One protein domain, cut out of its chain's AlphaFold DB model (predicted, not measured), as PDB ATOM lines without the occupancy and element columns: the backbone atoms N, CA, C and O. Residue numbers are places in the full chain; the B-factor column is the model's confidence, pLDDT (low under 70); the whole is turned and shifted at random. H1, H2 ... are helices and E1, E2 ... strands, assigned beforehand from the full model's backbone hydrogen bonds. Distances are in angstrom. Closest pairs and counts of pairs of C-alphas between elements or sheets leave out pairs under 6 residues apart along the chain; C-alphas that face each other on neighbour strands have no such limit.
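AT A GLANCE: This is residues 3 to 52 of the 62 residues of the protein "UDP-N-acetylmuramoylalanyl-D-glutamate--L-lysine ligase" of Streptococcus mitis (UniProt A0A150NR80). One helix, H1, and a small hairpin of two strands, E1 and E2, make one end of this domain, and a second small pair of strands, E3 and E4, makes the other end, with the stretch of residues 28 to 36 running between the two ends. The two strand pairs lie well apart, and contacts between the named parts are few. The printed part has 50 residues with one named helix and four named strands, in the order H1, E1, E2, E3, E4; E1 and E2 form an antiparallel sheet of two, E3 and E4 a parallel one. The class is mixed, helices and strands, with under half of the residues, 22, in named elements. The whole is only just compact, close to loose, with a radius of gyration of the C-alphas of 11.6 A, and spans 28 by 25 by 18 A.

IN THESE COORDINATES: H1 holds residues 4 to 13 and is 14.1 A long from first to last C-alpha, from C-alpha 4 at (544.547, 405.742, 332.939) to C-alpha 13 at (558.410, 404.067, 331.145). E1 holds residues 20 to 22 and E2 residues 25 to 27, each 6.5 A long. E3 holds residues 37 to 39, 6.3 A long. E4 holds residues 49 to 51, 5.6 A long, and ends with C-alpha 51 at (543.039, 400.254, 343.545).

HOW THE PARTS SIT: In H1 every O i to N i+4 pair is within hydrogen-bond range. H1 is apart from E2, E3 and E4. E1 and E2 form a hairpin, antiparallel, with 141 degrees between their directions. The C-alphas of Ile 21 and Tyr 26 face each other at 4.9 A. N 25 and O 22 are within hydrogen-bond range at 2.8 A, and so are N 27 and O 20 at 2.9 A. E2 and E3 are apart. E3 and E4 are parallel neighbours, with 31 degrees between their directions. The C-alphas of Cys 39 and Phe 51 face each other at 4.7 A. N 50 and O 37 are within hydrogen-bond range at 2.8 A, and N 39 and O 50 at 2.9 A. E4 is apart from E1 and E2, and E3 is apart from E1.

THE WHOLE: The two C-alphas farthest apart are those of Lys 13, in H1, and Arg 43, between E3 and E4, at 30.4 A. The C-alphas of the first and last printed residues, Lys 3 and Phe 52, are 14.7 A apart. The printed part has no cut. The link from E1 to E2 is tight; those from H1 to E1, E2 to E3 and E3 to E4 are short. The mean pLDDT of the printed part is 94.4, and no printed residue is under 70.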
ATOM      1  N   LYS A   3     544.254 410.022 335.196       97.19
ATOM      2  CA  LYS A   3     543.877 409.393 333.926       97.19
ATOM      3  C   LYS A   3     544.592 408.054 333.766       97.19
ATOM      4  O   LYS A   3     545.757 407.948 334.157       97.19
ATOM      5  N   ILE A   4     543.927 407.052 333.190       97.00
ATOM      6  CA  ILE A   4     544.547 405.742 332.939       97.00
ATOM      7  C   ILE A   4     545.769 405.868 332.025       97.00
ATOM      8  O   ILE A   4     546.779 405.223 332.277       97.00
ATOM      9  N   GLU A   5     545.732 406.773 331.051       97.06
ATOM     10  CA  GLU A   5     546.844 407.058 330.146       97.06
ATOM     11  C   GLU A   5     548.099 407.470 330.934       97.06
ATOM     12  O   GLU A   5     549.166 406.900 330.739       97.06
ATOM     13  N   THR A   6     547.951 408.357 331.928       96.06
ATOM     14  CA  THR A   6     549.058 408.780 332.804       96.06
ATOM     15  C   THR A   6     549.628 407.619 333.620       96.06
ATOM     16  O   THR A   6     550.838 407.538 333.814       96.06
ATOM     17  N   VAL A   7     548.777 406.712 334.106       95.19
ATOM     18  CA  VAL A   7     549.222 405.521 334.849       95.19
ATOM     19  C   VAL A   7     550.013 404.591 333.933       95.19
ATOM     20  O   VAL A   7     551.085 404.123 334.313       95.19
ATOM     21  N   LEU A   8     549.507 404.343 332.725       96.31
ATOM     22  CA  LEU A   8     550.163 403.479 331.748       96.31
ATOM     23  C   LEU A   8     551.501 404.051 331.289       96.31
ATOM     24  O   LEU A   8     552.459 403.290 331.190       96.31
ATOM     25  N   ASP A   9     551.588 405.361 331.069       96.75
ATOM     26  CA  ASP A   9     552.839 406.022 330.696       96.75
ATOM     27  C   ASP A   9     553.917 405.826 331.767       96.75
ATOM     28  O   ASP A   9     555.040 405.445 331.438       96.75
ATOM     29  N   ILE A  10     553.573 406.007 333.049       95.69
ATOM     30  CA  ILE A  10     554.499 405.782 334.172       95.69
ATOM     31  C   ILE A  10     554.937 404.314 334.216       95.69
ATOM     32  O   ILE A  10     556.131 404.021 334.196       95.69
ATOM     33  N   LEU A  11     553.979 403.381 334.228       94.56
ATOM     34  CA  LEU A  11     554.286 401.955 334.352       94.56
ATOM     35  C   LEU A  11     555.118 401.440 333.170       94.56
ATOM     36  O   LEU A  11     556.020 400.628 333.369       94.56
ATOM     37  N   LYS A  12     554.839 401.894 331.944       95.38
ATOM     38  CA  LYS A  12     555.596 401.492 330.749       95.38
ATOM     39  C   LYS A  12     556.993 402.091 330.741       95.38
ATOM     40  O   LYS A  12     557.944 401.373 330.445       95.38
ATOM     41  N   LYS A  13     557.118 403.377 331.080       97.25
ATOM     42  CA  LYS A  13     558.410 404.067 331.145       97.25
ATOM     43  C   LYS A  13     559.368 403.381 332.119       97.25
ATOM     44  O   LYS A  13     560.547 403.251 331.803       97.25
ATOM     45  N   ASP A  14     558.846 402.900 333.242       95.94
ATOM     46  CA  ASP A  14     559.649 402.264 334.289       95.94
ATOM     47  C   ASP A  14     559.771 400.735 334.113       95.94
ATOM     48  O   ASP A  14     560.332 400.055 334.970       95.94
ATOM     49  N   GLY A  15     559.246 400.163 333.019       94.62
ATOM     50  CA  GLY A  15     559.290 398.715 332.766       94.62
ATOM     51  C   GLY A  15     558.464 397.876 333.753       94.62
ATOM     52  O   GLY A  15     558.691 396.676 333.888       94.62
ATOM     53  N   LEU A  16     557.510 398.499 334.448       92.00
ATOM     54  CA  LEU A  16     556.620 397.878 335.437       92.00
ATOM     55  C   LEU A  16     555.283 397.425 334.833       92.00
ATOM     56  O   LEU A  16     554.509 396.714 335.478       92.00
ATOM     57  N   PHE A  17     554.980 397.859 333.610       94.25
ATOM     58  CA  PHE A  17     553.771 397.473 332.898       94.25
ATOM     59  C   PHE A  17     553.895 396.059 332.324       94.25
ATOM     60  O   PHE A  17     554.833 395.763 331.588       94.25
ATOM     61  N   ARG A  18     552.905 395.209 332.612       92.00
ATOM     62  CA  ARG A  18     552.794 393.866 332.035       92.00
ATOM     63  C   ARG A  18     551.664 393.792 331.017       92.00
ATOM     64  O   ARG A  18     551.911 393.621 329.831       92.00
ATOM     65  N   GLU A  19     550.433 393.928 331.488       93.62
ATOM     66  CA  GLU A  19     549.234 393.796 330.670       93.62
ATOM     67  C   GLU A  19     548.035 394.455 331.351       93.62
ATOM     68  O   GLU A  19     548.028 394.661 332.567       93.62
ATOM     69  N   ILE A  20     547.016 394.769 330.554       95.88
ATOM     70  CA  ILE A  20     545.684 395.144 331.029       95.88
ATOM     71  C   ILE A  20     544.754 394.016 330.618       95.88
ATOM     72  O   ILE A  20     544.791 393.581 329.467       95.88
ATOM     73  N   ILE A  21     543.928 393.565 331.555       95.06
ATOM     74  CA  ILE A  21     542.886 392.579 331.298       95.06
ATOM     75  C   ILE A  21     541.551 393.254 331.582       95.06
ATOM     76  O   ILE A  21     541.294 393.635 332.724       95.06
ATOM     77  N   ASP A  22     540.719 393.389 330.552       94.69
ATOM     78  CA  ASP A  22     539.339 393.857 330.674       94.69
ATOM     79  C   ASP A  22     538.403 392.856 329.999       94.69
ATOM     80  O   ASP A  22     538.658 392.404 328.885       94.69
ATOM     81  N   GLN A  23     537.364 392.428 330.716       94.50
ATOM     82  CA  GLN A  23     536.411 391.404 330.260       94.50
ATOM     83  C   GLN A  23     537.059 390.126 329.672       94.50
ATOM     84  O   GLN A  23     536.498 389.478 328.795       94.50
ATOM     85  N   GLY A  24     538.244 389.742 330.164       95.25
ATOM     86  CA  GLY A  24     538.992 388.571 329.685       95.25
ATOM     87  C   GLY A  24     539.838 388.807 328.427       95.25
ATOM     88  O   GLY A  24     540.485 387.874 327.954       95.25
ATOM     89  N   HIS A  25     539.878 390.034 327.908       95.31
ATOM     90  CA  HIS A  25     540.694 390.419 326.762       95.31
ATOM     91  C   HIS A  25     541.937 391.195 327.189       95.31
ATOM     92  O   HIS A  25     541.919 391.985 328.134       95.31
ATOM     93  N   TYR A  26     543.032 390.956 326.467       95.31
ATOM     94  CA  TYR A  26     544.302 391.629 326.693       95.31
ATOM     95  C   TYR A  26     544.359 392.947 325.933       95.31
ATOM     96  O   TYR A  26     544.121 392.996 324.724       95.31
ATOM     97  N   HIS A  27     544.762 394.001 326.633       94.44
ATOM     98  CA  HIS A  27     544.958 395.321 326.056       94.44
ATOM     99  C   HIS A  27     546.359 395.837 326.378       94.44
ATOM    100  O   HIS A  27     546.810 395.824 327.523       94.44
ATOM    101  N   TYR A  28     547.047 396.337 325.352       91.44
ATOM    102  CA  TYR A  28     548.318 397.037 325.541       91.44
ATOM    103  C   TYR A  28     548.109 398.518 325.888       91.44
ATOM    104  O   TYR A  28     548.880 399.105 326.646       91.44
ATOM    105  N   ASN A  29     547.060 399.133 325.340       93.06
ATOM    106  CA  ASN A  29     546.676 400.523 325.582       93.06
ATOM    107  C   ASN A  29     545.239 400.576 326.097       93.06
ATOM    108  O   ASN A  29     544.425 399.728 325.740       93.06
ATOM    109  N   TYR A  30     544.933 401.592 326.899       95.94
ATOM    110  CA  TYR A  30     543.597 401.833 327.432       95.94
ATOM    111  C   TYR A  30     543.395 403.331 327.623       95.94
ATOM    112  O   TYR A  30     544.359 404.055 327.881       95.94
ATOM    113  N   SER A  31     542.161 403.793 327.479       96.12
ATOM    114  CA  SER A  31     541.829 405.214 327.511       96.12
ATOM    115  C   SER A  31     540.446 405.447 328.107       96.12
ATOM    116  O   SER A  31     539.719 404.506 328.421       96.12
ATOM    117  N   HIS A  32     540.087 406.720 328.279       94.38
ATOM    118  CA  HIS A  32     538.752 407.153 328.720       94.38
ATOM    119  C   HIS A  32     538.342 406.695 330.130       94.38
ATOM    120  O   HIS A  32     537.170 406.782 330.491       94.38
ATOM    121  N   VAL A  33     539.302 406.289 330.963       95.25
ATOM    122  CA  VAL A  33     539.071 406.008 332.384       95.25
ATOM    123  C   VAL A  33     539.747 407.067 333.240       95.25
ATOM    124  O   VAL A  33     540.926 407.387 333.070       95.25
ATOM    125  N   VAL A  34     538.980 407.609 334.187       96.62
ATOM    126  CA  VAL A  34     539.451 408.597 335.155       96.62
ATOM    127  C   VAL A  34     539.147 408.119 336.566       96.62
ATOM    128  O   VAL A  34     538.012 407.768 336.883       96.62
ATOM    129  N   PHE A  35     540.164 408.173 337.417       96.31
ATOM    130  CA  PHE A  35     540.081 407.850 338.831       96.31
ATOM    131  C   PHE A  35     540.088 409.119 339.686       96.31
ATOM    132  O   PHE A  35     540.800 410.092 339.405       96.31
ATOM    133  N   ASP A  36     539.339 409.085 340.780       95.81
ATOM    134  CA  ASP A  36     539.260 410.184 341.743       95.81
ATOM    135  C   ASP A  36     540.324 410.052 342.830       95.81
ATOM    136  O   ASP A  36     540.866 411.047 343.308       95.81
ATOM    137  N   THR A  37     540.632 408.813 343.221       94.31
ATOM    138  CA  THR A  37     541.496 408.503 344.366       94.31
ATOM    139  C   THR A  37     542.375 407.294 344.091       94.31
ATOM    140  O   THR A  37     541.988 406.395 343.351       94.31
ATOM    141  N   ILE A  38     543.542 407.252 344.732       93.31
ATOM    142  CA  ILE A  38     544.352 406.038 344.841       93.31
ATOM    143  C   ILE A  38     543.944 405.318 346.125       93.31
ATOM    144  O   ILE A  38     543.847 405.947 347.182       93.31
ATOM    145  N   CYS A  39     543.719 404.010 346.048       92.56
ATOM    146  CA  CYS A  39     543.347 403.199 347.199       92.56
ATOM    147  C   CYS A  39     544.239 401.959 347.322       92.56
ATOM    148  O   CYS A  39     544.602 401.335 346.331       92.56
ATOM    149  N   TYR A  40     544.570 401.597 348.561       89.69
ATOM    150  CA  TYR A  40     545.391 400.427 348.898       89.69
ATOM    151  C   TYR A  40     544.684 399.458 349.854       89.69
ATOM    152  O   TYR A  40     545.224 398.401 350.158       89.69
ATOM    153  N   ASP A  41     543.502 399.828 350.353       88.75
ATOM    154  CA  ASP A  41     542.666 399.001 351.223       88.75
ATOM    155  C   ASP A  41     541.334 398.740 350.517       88.75
ATOM    156  O   ASP A  41     540.547 399.667 350.314       88.75
ATOM    157  N   SER A  42     541.076 397.489 350.134       89.81
ATOM    158  CA  SER A  42     539.875 397.124 349.372       89.81
ATOM    159  C   SER A  42     538.589 397.468 350.120       89.81
ATOM    160  O   SER A  42     537.596 397.819 349.492       89.81
ATOM    161  N   ARG A  43     538.620 397.484 351.459       91.88
ATOM    162  CA  ARG A  43     537.472 397.847 352.310       91.88
ATOM    163  C   ARG A  43     537.102 399.329 352.206       91.88
ATOM    164  O   ARG A  43     536.049 399.732 352.686       91.88
ATOM    165  N   ARG A  44     537.984 400.155 351.632       92.62
ATOM    166  CA  ARG A  44     537.820 401.610 351.482       92.62
ATOM    167  C   ARG A  44     537.735 402.055 350.020       92.62
ATOM    168  O   ARG A  44     537.606 403.253 349.772       92.62
ATOM    169  N   ALA A  45     537.856 401.130 349.066       93.81
ATOM    170  CA  ALA A  45     537.769 401.436 347.645       93.81
ATOM    171  C   ALA A  45     536.353 401.905 347.269       93.81
ATOM    172  O   ALA A  45     535.359 401.402 347.789       93.81
ATOM    173  N   LYS A  46     536.274 402.890 346.373       94.12
ATOM    174  CA  LYS A  46     535.030 403.415 345.795       94.12
ATOM    175  C   LYS A  46     535.010 403.139 344.292       94.12
ATOM    176  O   LYS A  46     536.039 402.789 343.724       94.12
ATOM    177  N   GLU A  47     533.867 403.371 343.649       92.88
ATOM    178  CA  GLU A  47     533.650 403.137 342.210       92.88
ATOM    179  C   GLU A  47     534.767 403.706 341.313       92.88
ATOM    180  O   GLU A  47     535.213 403.046 340.382       92.88
ATOM    181  N   LYS A  48     535.290 404.897 341.635       94.31
ATOM    182  CA  LYS A  48     536.359 405.574 340.876       94.31
ATOM    183  C   LYS A  48     537.725 405.546 341.564       94.31
ATOM    184  O   LYS A  48     538.553 406.436 341.356       94.31
ATOM    185  N   SER A  49     537.976 404.570 342.431       95.62
ATOM    186  CA  SER A  49     539.297 404.391 343.034       95.62
ATOM    187  C   SER A  49     540.214 403.582 342.117       95.62
ATOM    188  O   SER A  49     539.891 402.458 341.749       95.62
ATOM    189  N   LEU A  50     541.407 404.106 341.833       95.31
ATOM    190  CA  LEU A  50     542.514 403.303 341.321       95.31
ATOM    191  C   LEU A  50     543.048 402.448 342.470       95.31
ATOM    192  O   LEU A  50     543.744 402.946 343.362       95.31
ATOM    193  N   PHE A  51     542.668 401.175 342.482       93.81
ATOM    194  CA  PHE A  51     543.039 400.254 343.545       93.81
ATOM    195  C   PHE A  51     544.353 399.533 343.225       93.81
ATOM    196  O   PHE A  51     544.436 398.775 342.263       93.81
ATOM    197  N   PHE A  52     545.373 399.740 344.057       88.56
ATOM    198  CA  PHE A  52     546.635 399.007 343.970       88.56
ATOM    199  C   PHE A  52     546.612 397.829 344.938       88.56
ATOM    200  O   PHE A  52     546.738 398.003 346.156       88.56
TER     201      PHE A  52